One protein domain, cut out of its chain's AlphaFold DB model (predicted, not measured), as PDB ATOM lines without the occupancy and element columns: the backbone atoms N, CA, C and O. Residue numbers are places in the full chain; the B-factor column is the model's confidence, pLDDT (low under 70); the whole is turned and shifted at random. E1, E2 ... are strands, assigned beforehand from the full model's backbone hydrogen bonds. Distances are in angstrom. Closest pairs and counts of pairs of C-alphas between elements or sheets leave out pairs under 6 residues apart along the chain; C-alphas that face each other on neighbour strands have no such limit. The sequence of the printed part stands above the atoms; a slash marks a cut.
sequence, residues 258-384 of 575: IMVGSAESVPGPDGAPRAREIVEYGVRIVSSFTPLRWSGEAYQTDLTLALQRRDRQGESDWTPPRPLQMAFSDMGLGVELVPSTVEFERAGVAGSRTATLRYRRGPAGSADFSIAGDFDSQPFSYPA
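AT A GLANCE: This is residues 258 to 384 of the 575 residues of an uncharacterized protein of Planctomycetes bacterium Pla133 (UniProt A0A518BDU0). Two strongly twisted sheets lie partly face to face as a loose sandwich, E4 and E8 on one side and E5 and E9 on the other, and the chain passes from one sheet to the other where E6 runs on into E7. The far part of the hairpin E1 and E2, with residues 268 to 272 at its tip, sticks out at one end as an arm that makes much of the length. The printed part has 127 residues, no named helix and ten strands, E1 to E10 in order: a branched sheet of E1, E2, E3, E4, E6 and E8, and a sheet in the order E7, E5, E9, E10, with antiparallel neighbours in both. The class is all strand; the whole is only just compact, close to loose, with a radius of gyration of the C-alphas of 16.5 A and spans of 60 by 25 by 20 A.

IN THESE COORDINATES: E1, residues 258 to 267, begins at C-alpha 258 (-37.301, 52.577, 29.577) and is 26.8 A long. E2, residues 273 to 287, is 39.1 A long and bends by 60 degrees at residue 276. E3 is residues 292 to 295; E4, residues 298 to 309, is 33.3 A long and ends at C-alpha 309 (-26.543, 51.092, 27.668). E5 is residues 324 to 330, 19.7 A; E6 is 335 to 338, E7 is 341 to 344, and E8 is 353 to 359, 19.1 A. E9 is residues 367 to 372, and E10, residues 377 to 382, ends at C-alpha 382 (-47.485, 55.047, 22.018).

HOW THE PARTS SIT: In the branched sheet E1 and E2 form a hairpin, with N 260 and O 281 at 2.9 A. E4 has E2 and E3 on one side and E8 on the other side; N 284 and O 306 are 2.8 A apart, N 292 and O 300 3.0 A, N 303 and O 355 2.7 A. E3 and E4 are a hairpin. E6 is the antiparallel neighbour of E8, with N 358 and O 336 at 2.7 A. E6 runs on into E7 at 48 degrees, across a break of 2 residues. In the other sheet these backbone pairs are within hydrogen-bond range: N 326 and O 342 between E7 and E5 at 2.9 A, N 372 and O 327 between E5 and E9 at 2.8 A, and N 380 and O 369 in the hairpin E9 and E10 at 2.7 A. Between the sheets, the closest C-alphas of E6 and E9, Val 335 and Ala 367, are 6.1 A apart, and those of E1 and E10, Ile 258 and Gln 378, 6.6 A. E4 and E9 are apart.

THE WHOLE: The two farthest C-alphas, Asp 270 and Gly 296, are 60.1 A apart. The printed part has no cut. The link from E4 to E5, 14 residues, is long. Mean pLDDT of the printed part is 78.9; 32 residues are under 70, among them 258 to 268 and 289 to 297.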
ATOM      1  N   ILE A 258     -36.771  53.538  28.610       56.91
ATOM      2  CA  ILE A 258     -37.301  52.577  29.577       56.91
ATOM      3  C   ILE A 258     -36.139  51.910  30.278       56.91
ATOM      4  O   ILE A 258     -35.249  51.397  29.603       56.91
ATOM      5  N   MET A 259     -36.159  51.957  31.606       56.91
ATOM      6  CA  MET A 259     -35.120  51.388  32.450       56.91
ATOM      7  C   MET A 259     -35.393  49.905  32.656       56.91
ATOM      8  O   MET A 259     -36.370  49.534  33.300       56.91
ATOM      9  N   VAL A 260     -34.508  49.064  32.135       60.09
ATOM     10  CA  VAL A 260     -34.518  47.625  32.391       60.09
ATOM     11  C   VAL A 260     -33.227  47.275  33.116       60.09
ATOM     12  O   VAL A 260     -32.146  47.574  32.622       60.09
ATOM     13  N   GLY A 261     -33.312  46.688  34.307       57.47
ATOM     14  CA  GLY A 261     -32.134  46.133  34.978       57.47
ATOM     15  C   GLY A 261     -31.788  44.758  34.406       57.47
ATOM     16  O   GLY A 261     -32.687  44.025  34.006       57.47
ATOM     17  N   SER A 262     -30.513  44.372  34.402       62.88
ATOM     18  CA  SER A 262     -30.132  42.955  34.437       62.88
ATOM     19  C   SER A 262     -29.039  42.731  35.473       62.88
ATOM     20  O   SER A 262     -28.137  43.558  35.616       62.88
ATOM     21  N   ALA A 263     -29.129  41.631  36.223       63.22
ATOM     22  CA  ALA A 263     -28.088  41.246  37.165       63.22
ATOM     23  C   ALA A 263     -27.003  40.466  36.429       63.22
ATOM     24  O   ALA A 263     -27.166  39.281  36.123       63.22
ATOM     25  N   GLU A 264     -25.868  41.112  36.214       64.50
ATOM     26  CA  GLU A 264     -24.724  40.490  35.571       64.50
ATOM     27  C   GLU A 264     -23.767  39.931  36.617       64.50
ATOM     28  O   GLU A 264     -23.411  40.585  37.601       64.50
ATOM     29  N   SER A 265     -23.335  38.686  36.418       62.19
ATOM     30  CA  SER A 265     -22.202  38.150  37.164       62.19
ATOM     31  C   SER A 265     -20.925  38.703  36.543       62.19
ATOM     32  O   SER A 265     -20.487  38.209  35.501       62.19
ATOM     33  N   VAL A 266     -20.323  39.707  37.173       64.00
ATOM     34  CA  VAL A 266     -19.021  40.217  36.740       64.00
ATOM     35  C   VAL A 266     -17.955  39.190  37.133       64.00
ATOM     36  O   VAL A 266     -17.850  38.848  38.321       64.00
ATOM     37  N   PRO A 267     -17.168  38.653  36.181       60.75
ATOM     38  CA  PRO A 267     -16.053  37.788  36.527       60.75
ATOM     39  C   PRO A 267     -15.045  38.602  37.341       60.75
ATOM     40  O   PRO A 267     -14.535  39.628  36.891       60.75
ATOM     41  N   GLY A 268     -14.787  38.170  38.576       69.25
ATOM     42  CA  GLY A 268     -13.736  38.753  39.395       69.25
ATOM     43  C   GLY A 268     -12.352  38.516  38.774       69.25
ATOM     44  O   GLY A 268     -12.207  37.657  37.904       69.25
ATOM     45  N   PRO A 269     -11.311  39.219  39.253       72.00
ATOM     46  CA  PRO A 269      -9.930  39.018  38.798       72.00
ATOM     47  C   PRO A 269      -9.450  37.563  38.944       72.00
ATOM     48  O   PRO A 269      -8.573  37.130  38.204       72.00
ATOM     49  N   ASP A 270     -10.083  36.795  39.836       82.62
ATOM     50  CA  ASP A 270      -9.779  35.386  40.103       82.62
ATOM     51  C   ASP A 270     -10.692  34.416  39.319       82.62
ATOM     52  O   ASP A 270     -10.731  33.222  39.603       82.62
ATOM     53  N   GLY A 271     -11.517  34.918  38.392       73.75
ATOM     54  CA  GLY A 271     -12.535  34.141  37.670       73.75
ATOM     55  C   GLY A 271     -13.773  33.768  38.501       73.75
ATOM     56  O   GLY A 271     -14.770  33.310  37.946       73.75
ATOM     57  N   ALA A 272     -13.755  33.995  39.818       69.69
ATOM     58  CA  ALA A 272     -14.917  33.802  40.680       69.69
ATOM     59  C   ALA A 272     -15.984  34.887  40.413       69.69
ATOM     60  O   ALA A 272     -15.629  36.068  40.324       69.69
ATOM     61  N   PRO A 273     -17.282  34.535  40.306       61.94
ATOM     62  CA  PRO A 273     -18.345  35.516  40.116       61.94
ATOM     63  C   PRO A 273     -18.379  36.460  41.322       61.94
ATOM     64  O   PRO A 273     -18.632  36.031  42.449       61.94
ATOM     65  N   ARG A 274     -18.087  37.745  41.103       60.09
ATOM     66  CA  ARG A 274     -18.282  38.782  42.123       60.09
ATOM     67  C   ARG A 274     -19.720  39.296  42.076       60.09
ATOM     68  O   ARG A 274     -20.523  38.838  41.264       60.09
ATOM     69  N   ALA A 275     -20.039  40.167  43.037       59.91
ATOM     70  CA  ALA A 275     -21.354  40.758  43.270       59.91
ATOM     71  C   ALA A 275     -22.116  41.042  41.966       59.91
ATOM     72  O   ALA A 275     -21.530  41.528  41.001       59.91
ATOM     73  N   ARG A 276     -23.418  40.728  41.965       64.75
ATOM     74  CA  ARG A 276     -24.322  41.027  40.852       64.75
ATOM     75  C   ARG A 276     -24.300  42.533  40.609       64.75
ATOM     76  O   ARG A 276     -24.810  43.284  41.439       64.75
ATOM     77  N   GLU A 277     -23.685  42.955  39.513       70.56
ATOM     78  CA  GLU A 277     -23.787  44.334  39.058       70.56
ATOM     79  C   GLU A 277     -25.152  44.475  38.391       70.56
ATOM     80  O   GLU A 277     -25.510  43.682  37.518       70.56
ATOM     81  N   ILE A 278     -25.953  45.426  38.866       69.31
ATOM     82  CA  ILE A 278     -27.212  45.773  38.213       69.31
ATOM     83  C   ILE A 278     -26.837  46.741  37.101       69.31
ATOM     84  O   ILE A 278     -26.549  47.907  37.365       69.31
ATOM     85  N   VAL A 279     -26.800  46.240  35.869       73.69
ATOM     86  CA  VAL A 279     -26.584  47.087  34.698       73.69
ATOM     87  C   VAL A 279     -27.935  47.617  34.246       73.69
ATOM     88  O   VAL A 279     -28.895  46.865  34.077       73.69
ATOM     89  N   GLU A 280     -28.004  48.933  34.089       79.00
ATOM     90  CA  GLU A 280     -29.198  49.636  33.648       79.00
ATOM     91  C   GLU A 280     -29.209  49.814  32.123       79.00
ATOM     92  O   GLU A 280     -28.340  50.469  31.531       79.00
ATOM     93  N   TYR A 281     -30.253  49.281  31.498       79.19
ATOM     94  CA  TYR A 281     -30.515  49.358  30.070       79.19
ATOM     95  C   TYR A 281     -31.616  50.362  29.761       79.19
ATOM     96  O   TYR A 281     -32.604  50.455  30.480       79.19
ATOM     97  N   GLY A 282     -31.438  51.092  28.664       82.19
ATOM     98  CA  GLY A 282     -32.452  51.903  28.013       82.19
ATOM     99  C   GLY A 282     -32.977  51.191  26.772       82.19
ATOM    100  O   GLY A 282     -32.196  50.842  25.891       82.19
ATOM    101  N   VAL A 283     -34.289  51.021  26.651       84.00
ATOM    102  CA  VAL A 283     -34.899  50.619  25.372       84.00
ATOM    103  C   VAL A 283     -35.224  51.861  24.570       84.00
ATOM    104  O   VAL A 283     -35.852  52.785  25.085       84.00
ATOM    105  N   ARG A 284     -34.815  51.881  23.305       85.50
ATOM    106  CA  ARG A 284     -35.213  52.891  22.333       85.50
ATOM    107  C   ARG A 284     -36.246  52.286  21.391       85.50
ATOM    108  O   ARG A 284     -35.976  51.269  20.761       85.50
ATOM    109  N   ILE A 285     -37.398  52.937  21.284       85.88
ATOM    110  CA  ILE A 285     -38.497  52.543  20.399       85.88
ATOM    111  C   ILE A 285     -38.612  53.595  19.300       85.88
ATOM    112  O   ILE A 285     -38.670  54.790  19.587       85.88
ATOM    113  N   VAL A 286     -38.612  53.161  18.045       85.00
ATOM    114  CA  VAL A 286     -38.789  54.021  16.872       85.00
ATOM    115  C   VAL A 286     -39.869  53.401  16.000       85.00
ATOM    116  O   VAL A 286     -39.767  52.237  15.635       85.00
ATOM    117  N   SER A 287     -40.914  54.149  15.668       81.06
ATOM    118  CA  SER A 287     -41.926  53.683  14.723       81.06
ATOM    119  C   SER A 287     -41.424  53.788  13.291       81.06
ATOM    120  O   SER A 287     -40.828  54.804  12.921       81.06
ATOM    121  N   SER A 288     -41.725  52.797  12.458       71.88
ATOM    122  CA  SER A 288     -41.596  52.961  11.019       71.88
ATOM    123  C   SER A 288     -42.555  54.065  10.553       71.88
ATOM    124  O   SER A 288     -43.732  54.098  10.908       71.88
ATOM    125  N   PHE A 289     -42.050  55.020   9.769       57.66
ATOM    126  CA  PHE A 289     -42.842  56.150   9.254       57.66
ATOM    127  C   PHE A 289     -43.913  55.746   8.239       57.66
ATOM    128  O   PHE A 289     -44.679  56.591   7.778       57.66
ATOM    129  N   THR A 290     -43.960  54.470   7.871       56.44
ATOM    130  CA  THR A 290     -44.970  53.917   6.982       56.44
ATOM    131  C   THR A 290     -46.046  53.294   7.865       56.44
ATOM    132  O   THR A 290     -45.922  52.112   8.188       56.44
ATOM    133  N   PRO A 291     -47.083  54.045   8.298       55.19
ATOM    134  CA  PRO A 291     -48.196  53.430   9.003       55.19
ATOM    135  C   PRO A 291     -48.717  52.304   8.114       55.19
ATOM    136  O   PRO A 291     -49.071  52.534   6.950       55.19
ATOM    137  N   LEU A 292     -48.698  51.073   8.624       58.44
ATOM    138  CA  LEU A 292     -49.309  49.974   7.898       58.44
ATOM    139  C   LEU A 292     -50.791  50.336   7.797       58.44
ATOM    140  O   LEU A 292     -51.416  50.775   8.767       58.44
ATOM    141  N   ARG A 293     -51.329  50.247   6.575       57.53
ATOM    142  CA  ARG A 293     -52.731  50.574   6.299       57.53
ATOM    143  C   ARG A 293     -53.610  49.862   7.324       57.53
ATOM    144  O   ARG A 293     -53.394  48.679   7.583       57.53
ATOM    145  N   TRP A 294     -54.606  50.565   7.857       66.56
ATOM    146  CA  TRP A 294     -55.643  49.960   8.689       66.56
ATOM    147  C   TRP A 294     -56.197  48.715   7.987       66.56
ATOM    148  O   TRP A 294     -56.840  48.811   6.942       66.56
ATOM    149  N   SER A 295     -55.895  47.533   8.525       59.34
ATOM    150  CA  SER A 295     -56.346  46.262   7.964       59.34
ATOM    151  C   SER A 295     -57.602  45.824   8.714       59.34
ATOM    152  O   SER A 295     -57.520  45.120   9.723       59.34
ATOM    153  N   GLY A 296     -58.769  46.276   8.259       65.75
ATOM    154  CA  GLY A 296     -60.061  45.907   8.842       65.75
ATOM    155  C   GLY A 296     -60.338  46.564  10.200       65.75
ATOM    156  O   GLY A 296     -61.092  47.525  10.255       65.75
ATOM    157  N   GLU A 297     -59.745  46.051  11.286       67.94
ATOM    158  CA  GLU A 297     -60.154  46.369  12.672       67.94
ATOM    159  C   GLU A 297     -59.074  47.008  13.564       67.94
ATOM    160  O   GLU A 297     -59.397  47.468  14.661       67.94
ATOM    161  N   ALA A 298     -57.807  47.044  13.138       73.69
ATOM    162  CA  ALA A 298     -56.706  47.547  13.961       73.69
ATOM    163  C   ALA A 298     -55.671  48.331  13.142       73.69
ATOM    164  O   ALA A 298     -55.332  47.963  12.013       73.69
ATOM    165  N   TYR A 299     -55.152  49.394  13.752       77.56
ATOM    166  CA  TYR A 299     -53.959  50.105  13.322       77.56
ATOM    167  C   TYR A 299     -52.766  49.171  13.443       77.56
ATOM    168  O   TYR A 299     -52.639  48.472  14.448       77.56
ATOM    169  N   GLN A 300     -51.895  49.159  12.441       86.44
ATOM    170  CA  GLN A 300     -50.646  48.416  12.506       86.44
ATOM    171  C   GLN A 300     -49.476  49.361  12.245       86.44
ATOM    172  O   GLN A 300     -49.537  50.234  11.379       86.44
ATOM    173  N   THR A 301     -48.401  49.206  13.001       85.88
ATOM    174  CA  THR A 301     -47.135  49.886  12.729       85.88
ATOM    175  C   THR A 301     -45.994  49.002  13.175       85.88
ATOM    176  O   THR A 301     -46.081  48.355  14.217       85.88
ATOM    177  N   ASP A 302     -44.910  48.992  12.411       89.31
ATOM    178  CA  ASP A 302     -43.701  48.323  12.867       89.31
ATOM    179  C   ASP A 302     -42.959  49.252  13.823       89.31
ATOM    180  O   ASP A 302     -42.798  50.448  13.569       89.31
ATOM    181  N   LEU A 303     -42.534  48.701  14.950       90.19
ATOM    182  CA  LEU A 303     -41.673  49.341  15.924       90.19
ATOM    183  C   LEU A 303     -40.287  48.717  15.803       90.19
ATOM    184  O   LEU A 303     -40.115  47.512  15.978       90.19
ATOM    185  N   THR A 304     -39.287  49.542  15.530       91.94
ATOM    186  CA  THR A 304     -37.882  49.187  15.676       91.94
ATOM    187  C   THR A 304     -37.469  49.445  17.118       91.94
ATOM    188  O   THR A 304     -37.489  50.573  17.611       91.94
ATOM    189  N   LEU A 305     -37.091  48.373  17.796       91.56
ATOM    190  CA  LEU A 305     -36.633  48.351  19.169       91.56
ATOM    191  C   LEU A 305     -35.112  48.210  19.157       91.56
ATOM    192  O   LEU A 305     -34.586  47.317  18.497       91.56
ATOM    193  N   ALA A 306     -34.399  49.066  19.877       90.69
ATOM    194  CA  ALA A 306     -32.947  48.999  20.008       90.69
ATOM    195  C   ALA A 306     -32.540  49.157  21.473       90.69
ATOM    196  O   ALA A 306     -33.025  50.047  22.173       90.69
ATOM    197  N   LEU A 307     -31.627  48.306  21.933       89.31
ATOM    198  CA  LEU A 307     -31.086  48.378  23.284       89.31
ATOM    199  C   LEU A 307     -29.963  49.426  23.343       89.31
ATOM    200  O   LEU A 307     -29.090  49.458  22.478       89.31
ATOM    201  N   GLN A 308     -29.955  50.277  24.365       85.31
ATOM    202  CA  GLN A 308     -28.890  51.242  24.639       85.31
ATOM    203  C   GLN A 308     -28.426  51.117  26.088       85.31
ATOM    204  O   GLN A 308     -29.236  51.059  27.008       85.31
ATOM    205  N   ARG A 309     -27.113  51.109  26.317       81.88
ATOM    206  CA  ARG A 309     -26.543  51.092  27.668       81.88
ATOM    207  C   ARG A 309     -26.503  52.519  28.231       81.88
ATOM    208  O   ARG A 309     -26.089  53.444  27.531       81.88
ATOM    209  N   ARG A 310     -26.962  52.727  29.472       75.12
ATOM    210  CA  ARG A 310     -27.159  54.083  30.029       75.12
ATOM    211  C   ARG A 310     -25.855  54.847  30.263       75.12
ATOM    212  O   ARG A 310     -25.797  56.051  30.020       75.12
ATOM    213  N   ASP A 311     -24.836  54.153  30.744       78.00
ATOM    214  CA  ASP A 311     -23.518  54.691  31.101       78.00
ATOM    215  C   ASP A 311     -22.601  54.926  29.886       78.00
ATOM    216  O   ASP A 311     -21.582  55.601  30.015       78.00
ATOM    217  N   ARG A 312     -22.965  54.412  28.702       70.31
ATOM    218  CA  ARG A 312     -22.157  54.491  27.475       70.31
ATOM    219  C   ARG A 312     -22.974  54.908  26.254       70.31
ATOM    220  O   ARG A 312     -23.057  54.194  25.254       70.31
ATOM    221  N   GLN A 313     -23.571  56.098  26.324       64.25
ATOM    222  CA  GLN A 313     -24.176  56.729  25.148       64.25
ATOM    223  C   GLN A 313     -23.133  56.863  24.026       64.25
ATOM    224  O   GLN A 313     -22.170  57.609  24.162       64.25
ATOM    225  N   GLY A 314     -23.339  56.134  22.926       64.50
ATOM    226  CA  GLY A 314     -22.495  56.184  21.726       64.50
ATOM    227  C   GLY A 314     -21.753  54.888  21.392       64.50
ATOM    228  O   GLY A 314     -21.267  54.761  20.275       64.50
ATOM    229  N   GLU A 315     -21.703  53.905  22.296       70.56
ATOM    230  CA  GLU A 315     -21.111  52.596  21.985       70.56
ATOM    231  C   GLU A 315     -22.163  51.711  21.289       70.56
ATOM    232  O   GLU A 315     -23.000  51.080  21.933       70.56
ATOM    233  N   SER A 316     -22.174  51.731  19.953       68.19
ATOM    234  CA  SER A 316     -23.175  51.044  19.120       68.19
ATOM    235  C   SER A 316     -22.998  49.529  19.034       68.19
ATOM    236  O   SER A 316     -23.947  48.841  18.668       68.19
ATOM    237  N   ASP A 317     -21.814  49.019  19.378       76.00
ATOM    238  CA  ASP A 317     -21.397  47.643  19.065       76.00
ATOM    239  C   ASP A 317     -21.271  46.756  20.314       76.00
ATOM    240  O   ASP A 317     -20.758  45.635  20.266       76.00
ATOM    241  N   TRP A 318     -21.743  47.244  21.460       82.31
ATOM    242  CA  TRP A 318     -21.696  46.479  22.698       82.31
ATOM    243  C   TRP A 318     -22.612  45.244  22.624       82.31
ATOM    244  O   TRP A 318     -23.746  45.306  22.147       82.31
ATOM    245  N   THR A 319     -22.119  44.105  23.109       87.25
ATOM    246  CA  THR A 319     -22.846  42.828  23.146       87.25
ATOM    247  C   THR A 319     -23.127  42.475  24.609       87.25
ATOM    248  O   THR A 319     -22.159  42.353  25.367       87.25
ATOM    249  N   PRO A 320     -24.397  42.325  25.035       84.31
ATOM    250  CA  PRO A 320     -24.702  41.877  26.382       84.31
ATOM    251  C   PRO A 320     -24.118  40.485  26.638       84.31
ATOM    252  O   PRO A 320     -24.081  39.648  25.735       84.31
ATOM    253  N   PRO A 321     -23.654  40.202  27.867       83.56
ATOM    254  CA  PRO A 321     -23.037  38.919  28.204       83.56
ATOM    255  C   PRO A 321     -24.007  37.742  28.057       83.56
ATOM    256  O   PRO A 321     -23.572  36.595  27.939       83.56
ATOM    257  N   ARG A 322     -25.316  38.012  28.078       85.75
ATOM    258  CA  ARG A 322     -26.388  37.071  27.754       85.75
ATOM    259  C   ARG A 322     -27.477  37.798  26.970       85.75
ATOM    260  O   ARG A 322     -27.654  38.994  27.193       85.75
ATOM    261  N   PRO A 323     -28.223  37.102  26.101       88.44
ATOM    262  CA  PRO A 323     -29.368  37.706  25.447       88.44
ATOM    263  C   PRO A 323     -30.375  38.243  26.470       88.44
ATOM    264  O   PRO A 323     -30.716  37.553  27.432       88.44
ATOM    265  N   LEU A 324     -30.826  39.479  26.268       87.38
ATOM    266  CA  LEU A 324     -31.833  40.115  27.115       87.38
ATOM    267  C   LEU A 324     -33.212  39.880  26.512       87.38
ATOM    268  O   LEU A 324     -33.461  40.279  25.373       87.38
ATOM    269  N   GLN A 325     -34.102  39.249  27.274       89.75
ATOM    270  CA  GLN A 325     -35.494  39.064  26.880       89.75
ATOM    271  C   GLN A 325     -36.346  40.191  27.456       89.75
ATOM    272  O   GLN A 325     -36.272  40.502  28.642       89.75
ATOM    273  N   MET A 326     -37.163  40.803  26.607       88.75
ATOM    274  CA  MET A 326     -38.152  41.791  27.021       88.75
ATOM    275  C   MET A 326     -39.534  41.308  26.634       88.75
ATOM    276  O   MET A 326     -39.779  41.007  25.464       88.75
ATOM    277  N   ALA A 327     -40.421  41.236  27.619       90.94
ATOM    278  CA  ALA A 327     -41.811  40.874  27.430       90.94
ATOM    279  C   ALA A 327     -42.669  42.139  27.350       90.94
ATOM    280  O   ALA A 327     -42.493  43.088  28.112       90.94
ATOM    281  N   PHE A 328     -43.614  42.140  26.424       89.25
ATOM    282  CA  PHE A 328     -44.571  43.215  26.227       89.25
ATOM    283  C   PHE A 328     -45.927  42.716  26.705       89.25
ATOM    284  O   PHE A 328     -46.467  41.753  26.157       89.25
ATOM    285  N   SER A 329     -46.460  43.348  27.745       86.19
ATOM    286  CA  SER A 329     -47.778  43.028  28.288       86.19
ATOM    287  C   SER A 329     -48.788  44.108  27.924       86.19
ATOM    288  O   SER A 329     -48.542  45.303  28.127       86.19
ATOM    289  N   ASP A 330     -49.932  43.667  27.398       78.19
ATOM    290  CA  ASP A 330     -51.085  44.522  27.115       78.19
ATOM    291  C   ASP A 330     -51.583  45.157  28.425       78.19
ATOM    292  O   ASP A 330     -51.785  44.462  29.424       78.19
ATOM    293  N   MET A 331     -51.738  46.484  28.433       71.38
ATOM    294  CA  MET A 331     -52.323  47.227  29.556       71.38
ATOM    295  C   MET A 331     -53.766  47.674  29.282       71.38
ATOM    296  O   MET A 331     -54.364  48.352  30.118       71.38
ATOM    297  N   GLY A 332     -54.344  47.308  28.137       69.25
ATOM    298  CA  GLY A 332     -55.667  47.749  27.711       69.25
ATOM    299  C   GLY A 332     -56.441  46.688  26.933       69.25
ATOM    300  O   GLY A 332     -56.051  45.537  26.825       69.25
ATOM    301  N   LEU A 333     -57.612  47.065  26.419       71.44
ATOM    302  CA  LEU A 333     -58.377  46.219  25.504       71.44
ATOM    303  C   LEU A 333     -57.959  46.563  24.075       71.44
ATOM    304  O   LEU A 333     -58.481  47.515  23.495       71.44
ATOM    305  N   GLY A 334     -57.045  45.778  23.503       81.88
ATOM    306  CA  GLY A 334     -56.775  45.798  22.065       81.88
ATOM    307  C   GLY A 334     -55.416  46.349  21.646       81.88
ATOM    308  O   GLY A 334     -55.316  46.849  20.525       81.88
ATOM    309  N   VAL A 335     -54.388  46.257  22.494       88.56
ATOM    310  CA  VAL A 335     -52.997  46.502  22.093       88.56
ATOM    311  C   VAL A 335     -52.252  45.170  22.061       88.56
ATOM    312  O   VAL A 335     -52.004  44.547  23.083       88.56
ATOM    313  N   GLU A 336     -51.852  44.729  20.876       91.00
ATOM    314  CA  GLU A 336     -51.070  43.510  20.686       91.00
ATOM    315  C   GLU A 336     -49.723  43.875  20.059       91.00
ATOM    316  O   GLU A 336     -49.677  44.514  19.008       91.00
ATOM    317  N   LEU A 337     -48.616  43.460  20.677       91.25
ATOM    318  CA  LEU A 337     -47.291  43.546  20.065       91.25
ATOM    319  C   LEU A 337     -46.876  42.160  19.566       91.25
ATOM    320  O   LEU A 337     -46.919  41.193  20.326       91.25
ATOM    321  N   VAL A 338     -46.477  42.057  18.298       93.06
ATOM    322  CA  VAL A 338     -46.088  40.792  17.661       93.06
ATOM    323  C   VAL A 338     -44.642  40.884  17.149       93.06
ATOM    324  O   VAL A 338     -44.387  41.640  16.214       93.06
ATOM    325  N   PRO A 339     -43.687  40.114  17.702       94.44
ATOM    326  CA  PRO A 339     -43.861  39.182  18.817       94.44
ATOM    327  C   PRO A 339     -44.047  39.906  20.163       94.44
ATOM    328  O   PRO A 339     -43.550  41.014  20.358       94.44
ATOM    329  N   SER A 340     -44.716  39.247  21.116       92.81
ATOM    330  CA  SER A 340     -44.925  39.761  22.483       92.81
ATOM    331  C   SER A 340     -43.689  39.619  23.373       92.81
ATOM    332  O   SER A 340     -43.672  40.067  24.516       92.81
ATOM    333  N   THR A 341     -42.637  38.975  22.875       93.00
ATOM    334  CA  THR A 341     -41.336  38.883  23.533       93.00
ATOM    335  C   THR A 341     -40.251  39.092  22.492       93.00
ATOM    336  O   THR A 341     -40.310  38.519  21.405       93.00
ATOM    337  N   VAL A 342     -39.268  39.925  22.820       93.50
ATOM    338  CA  VAL A 342     -38.164  40.269  21.926       93.50
ATOM    339  C   VAL A 342     -36.845  40.021  22.640       93.50
ATOM    340  O   VAL A 342     -36.657  40.448  23.778       93.50
ATOM    341  N   GLU A 343     -35.936  39.330  21.957       94.25
ATOM    342  CA  GLU A 343     -34.619  38.970  22.473       94.25
ATOM    343  C   GLU A 343     -33.512  39.792  21.797       94.25
ATOM    344  O   GLU A 343     -33.398  39.836  20.562       94.25
ATOM    345  N   PHE A 344     -32.689  40.445  22.621       91.50
ATOM    346  CA  PHE A 344     -31.587  41.309  22.202       91.50
ATOM    347  C   PHE A 344     -30.248  40.631  22.464       91.50
ATOM    348  O   PHE A 344     -29.829  40.472  23.607       91.50
ATOM    349  N   GLU A 345     -29.556  40.278  21.383       93.62
ATOM    350  CA  GLU A 345     -28.210  39.692  21.428       93.62
ATOM    351  C   GLU A 345     -27.108  40.752  21.331       93.62
ATOM    352  O   GLU A 345     -25.957  40.464  21.635       93.62
ATOM    353  N   ARG A 346     -27.436  41.966  20.869       91.19
ATOM    354  CA  ARG A 346     -26.523  43.108  20.708       91.19
ATOM    355  C   ARG A 346     -27.244  44.403  21.069       91.19
ATOM    356  O   ARG A 346     -28.466  44.483  20.959       91.19
ATOM    357  N   ALA A 347     -26.493  45.413  21.491       87.81
ATOM    358  CA  ALA A 347     -26.999  46.771  21.628       87.81
ATOM    359  C   ALA A 347     -26.874  47.561  20.318       87.81
ATOM    360  O   ALA A 347     -26.385  47.067  19.301       87.81
ATOM    361  N   GLY A 348     -27.380  48.791  20.353       85.81
ATOM    362  CA  GLY A 348     -27.360  49.713  19.232       85.81
ATOM    363  C   GLY A 348     -28.270  49.282  18.084       85.81
ATOM    364  O   GLY A 348     -29.176  48.462  18.228       85.81
ATOM    365  N   VAL A 349     -28.028  49.879  16.919       85.62
ATOM    366  CA  VAL A 349     -28.799  49.620  15.692       85.62
ATOM    367  C   VAL A 349     -28.525  48.211  15.158       85.62
ATOM    368  O   VAL A 349     -29.437  47.555  14.658       85.62
ATOM    369  N   ALA A 350     -27.296  47.711  15.326       88.06
ATOM    370  CA  ALA A 350     -26.887  46.380  14.878       88.06
ATOM    371  C   ALA A 350     -27.639  45.241  15.588       88.06
ATOM    372  O   ALA A 350     -27.804  44.165  15.017       88.06
ATOM    373  N   GLY A 351     -28.093  45.473  16.823       90.44
ATOM    374  CA  GLY A 351     -28.936  44.552  17.583       90.44
ATOM    375  C   GLY A 351     -30.420  44.901  17.570       90.44
ATOM    376  O   GLY A 351     -31.170  44.361  18.383       90.44
ATOM    377  N   SER A 352     -30.849  45.819  16.700       92.31
ATOM    378  CA  SER A 352     -32.251  46.215  16.646       92.31
ATOM    379  C   SER A 352     -33.152  45.056  16.216       92.31
ATOM    380  O   SER A 352     -32.774  44.166  15.447       92.31
ATOM    381  N   ARG A 353     -34.364  45.057  16.755       94.44
ATOM    382  CA  ARG A 353     -35.404  44.073  16.478       94.44
ATOM    383  C   ARG A 353     -36.670  44.801  16.068       94.44
ATOM    384  O   ARG A 353     -36.929  45.907  16.534       94.44
ATOM    385  N   THR A 354     -37.461  44.185  15.206       92.19
ATOM    386  CA  THR A 354     -38.757  44.723  14.795       92.19
ATOM    387  C   THR A 354     -39.874  43.992  15.519       92.19
ATOM    388  O   THR A 354     -39.842  42.766  15.633       92.19
ATOM    389  N   ALA A 355     -40.865  44.738  15.984       92.38
ATOM    390  CA  ALA A 355     -42.106  44.203  16.516       92.38
ATOM    391  C   ALA A 355     -43.276  44.992  15.931       92.38
ATOM    392  O   ALA A 355     -43.239  46.218  15.887       92.38
ATOM    393  N   THR A 356     -44.312  44.311  15.467       91.06
ATOM    394  CA  THR A 356     -45.497  44.952  14.906       91.06
ATOM    395  C   THR A 356     -46.473  45.266  16.033       91.06
ATOM    396  O   THR A 356     -46.988  44.363  16.691       91.06
ATOM    397  N   LEU A 357     -46.743  46.551  16.243       89.38
ATOM    398  CA  LEU A 357     -47.801  47.032  17.119       89.38
ATOM    399  C   LEU A 357     -49.126  46.985  16.374       89.38
ATOM    400  O   LEU A 357     -49.287  47.649  15.352       89.38
ATOM    401  N   ARG A 358     -50.078  46.231  16.911       89.00
ATOM    402  CA  ARG A 358     -51.463  46.155  16.458       89.00
ATOM    403  C   ARG A 358     -52.330  46.812  17.521       89.00
ATOM    404  O   ARG A 358     -52.305  46.419  18.680       89.00
ATOM    405  N   TYR A 359     -53.079  47.830  17.137       86.25
ATOM    406  CA  TYR A 359     -53.855  48.653  18.055       86.25
ATOM    407  C   TYR A 359     -55.286  48.799  17.555       86.25
ATOM    408  O   TYR A 359     -55.538  49.363  16.490       86.25
ATOM    409  N   ARG A 360     -56.247  48.319  18.338       84.75
ATOM    410  CA  ARG A 360     -57.657  48.638  18.152       84.75
ATOM    411  C   ARG A 360     -57.935  49.965  18.838       84.75
ATOM    412  O   ARG A 360     -57.611  50.131  20.008       84.75
ATOM    413  N   ARG A 361     -58.549  50.904  18.117       75.25
ATOM    414  CA  ARG A 361     -58.769  52.262  18.618       75.25
ATOM    415  C   ARG A 361     -59.526  52.259  19.948       75.25
ATOM    416  O   ARG A 361     -60.713  51.941  19.993       75.25
ATOM    417  N   GLY A 362     -58.834  52.659  21.008       72.94
ATOM    418  CA  GLY A 362     -59.419  52.995  22.295       72.94
ATOM    419  C   GLY A 362     -59.884  54.458  22.344       72.94
ATOM    420  O   GLY A 362     -59.537  55.262  21.471       72.94
ATOM    421  N   PRO A 363     -60.643  54.840  23.384       66.44
ATOM    422  CA  PRO A 363     -61.118  56.213  23.569       66.44
ATOM    423  C   PRO A 363     -59.976  57.223  23.768       66.44
ATOM    424  O   PRO A 363     -60.139  58.390  23.428       66.44
ATOM    425  N   ALA A 364     -58.825  56.778  24.287       68.31
ATOM    426  CA  ALA A 364     -57.672  57.628  24.583       68.31
ATOM    427  C   ALA A 364     -56.866  58.045  23.341       68.31
ATOM    428  O   ALA A 364     -56.112  59.011  23.394       68.31
ATOM    429  N   GLY A 365     -57.003  57.334  22.214       74.81
ATOM    430  CA  GLY A 365     -56.217  57.614  21.007       74.81
ATOM    431  C   GLY A 365     -54.729  57.236  21.099       74.81
ATOM    432  O   GLY A 365     -54.032  57.361  20.096       74.81
ATOM    433  N   SER A 366     -54.255  56.731  22.241       82.50
ATOM    434  CA  SER A 366     -52.934  56.124  22.428       82.50
ATOM    435  C   SER A 366     -53.033  54.602  22.560       82.50
ATOM    436  O   SER A 366     -54.049  54.061  22.999       82.50
ATOM    437  N   ALA A 367     -51.968  53.912  22.153       86.25
ATOM    438  CA  ALA A 367     -51.764  52.499  22.428       86.25
ATOM    439  C   ALA A 367     -50.894  52.376  23.683       86.25
ATOM    440  O   ALA A 367     -49.681  52.595  23.629       86.25
ATOM    441  N   ASP A 368     -51.528  52.042  24.802       87.75
ATOM    442  CA  ASP A 368     -50.859  51.906  26.091       87.75
ATOM    443  C   ASP A 368     -50.474  50.439  26.319       87.75
ATOM    444  O   ASP A 368     -51.322  49.548  26.306       87.75
ATOM    445  N   PHE A 369     -49.190  50.176  26.533       88.31
ATOM    446  CA  PHE A 369     -48.669  48.852  26.857       88.31
ATOM    447  C   PHE A 369     -47.552  48.951  27.890       88.31
ATOM    448  O   PHE A 369     -47.078  50.034  28.218       88.31
ATOM    449  N   SER A 370     -47.145  47.823  28.455       88.81
ATOM    450  CA  SER A 370     -46.061  47.770  29.435       88.81
ATOM    451  C   SER A 370     -44.912  46.933  28.908       88.81
ATOM    452  O   SER A 370     -45.120  45.940  28.210       88.81
ATOM    453  N   ILE A 371     -43.697  47.363  29.227       87.94
ATOM    454  CA  ILE A 371     -42.468  46.677  28.844       87.94
ATOM    455  C   ILE A 371     -41.862  46.127  30.121       87.94
ATOM    456  O   ILE A 371     -41.379  46.887  30.961       87.94
ATOM    457  N   ALA A 372     -41.931  44.810  30.262       86.44
ATOM    458  CA  ALA A 372     -41.372  44.067  31.372       86.44
ATOM    459  C   ALA A 372     -40.003  43.512  30.978       86.44
ATOM    460  O   ALA A 372     -39.866  42.761  30.007       86.44
ATOM    461  N   GLY A 373     -38.987  43.884  31.748       80.31
ATOM    462  CA  GLY A 373     -37.720  43.163  31.772       80.31
ATOM    463  C   GLY A 373     -37.613  42.275  33.006       80.31
ATOM    464  O   GLY A 373     -38.591  42.053  33.716       80.31
ATOM    465  N   ASP A 374     -36.402  41.809  33.306       74.19
ATOM    466  CA  ASP A 374     -36.165  40.870  34.412       74.19
ATOM    467  C   ASP A 374     -36.457  41.457  35.812       74.19
ATOM    468  O   ASP A 374     -36.657  40.704  36.765       74.19
ATOM    469  N   PHE A 375     -36.457  42.790  35.961       70.88
ATOM    470  CA  PHE A 375     -36.512  43.469  37.269       70.88
ATOM    471  C   PHE A 375     -37.675  44.438  37.445       70.88
ATOM    472  O   PHE A 375     -38.070  44.690  38.581       70.88
ATOM    473  N   ASP A 376     -38.189  45.014  36.360       77.50
ATOM    474  CA  ASP A 376     -39.211  46.054  36.421       77.50
ATOM    475  C   ASP A 376     -40.109  46.004  35.182       77.50
ATOM    476  O   ASP A 376     -39.711  45.499  34.126       77.50
ATOM    477  N   SER A 377     -41.319  46.538  35.327       83.75
ATOM    478  CA  SER A 377     -42.267  46.748  34.240       83.75
ATOM    479  C   SER A 377     -42.605  48.224  34.159       83.75
ATOM    480  O   SER A 377     -43.076  48.817  35.130       83.75
ATOM    481  N   GLN A 378     -42.368  48.826  32.996       83.75
ATOM    482  CA  GLN A 378     -42.618  50.249  32.795       83.75
ATOM    483  C   GLN A 378     -43.778  50.468  31.828       83.75
ATOM    484  O   GLN A 378     -43.795  49.867  30.748       83.75
ATOM    485  N   PRO A 379     -44.746  51.332  32.184       86.94
ATOM    486  CA  PRO A 379     -45.818  51.698  31.280       86.94
ATOM    487  C   PRO A 379     -45.267  52.565  30.146       86.94
ATOM    488  O   PRO A 379     -44.436  53.451  30.350       86.94
ATOM    489  N   PHE A 380     -45.773  52.334  28.946       84.75
ATOM    490  CA  PHE A 380     -45.437  53.075  27.749       84.75
ATOM    491  C   PHE A 380     -46.709  53.382  26.959       84.75
ATOM    492  O   PHE A 380     -47.525  52.506  26.693       84.75
ATOM    493  N   SER A 381     -46.872  54.649  26.588       85.56
ATOM    494  CA  SER A 381     -47.997  55.130  25.789       85.56
ATOM    495  C   SER A 381     -47.474  55.528  24.416       85.56
ATOM    496  O   SER A 381     -46.805  56.555  24.271       85.56
ATOM    497  N   TYR A 382     -47.796  54.732  23.403       83.12
ATOM    498  CA  TYR A 382     -47.485  55.047  22.018       83.12
ATOM    499  C   TYR A 382     -48.595  55.922  21.417       83.12
ATOM    500  O   TYR A 382     -49.750  55.485  21.367       83.12
ATOM    501  N   PRO A 383     -48.300  57.143  20.929       77.06
ATOM    502  CA  PRO A 383     -49.294  57.947  20.236       77.06
ATOM    503  C   PRO A 383     -49.554  57.313  18.868       77.06
ATOM    504  O   PRO A 383     -48.824  57.556  17.908       77.06
ATOM    505  N   ALA A 384     -50.589  56.476  18.772       75.44
ATOM    506  CA  ALA A 384     -51.036  55.969  17.488       75.44
ATOM    507  C   ALA A 384     -51.428  57.184  16.639       75.44
ATOM    508  O   ALA A 384     -52.358  57.911  16.986       75.44
TER     509      ALA A 384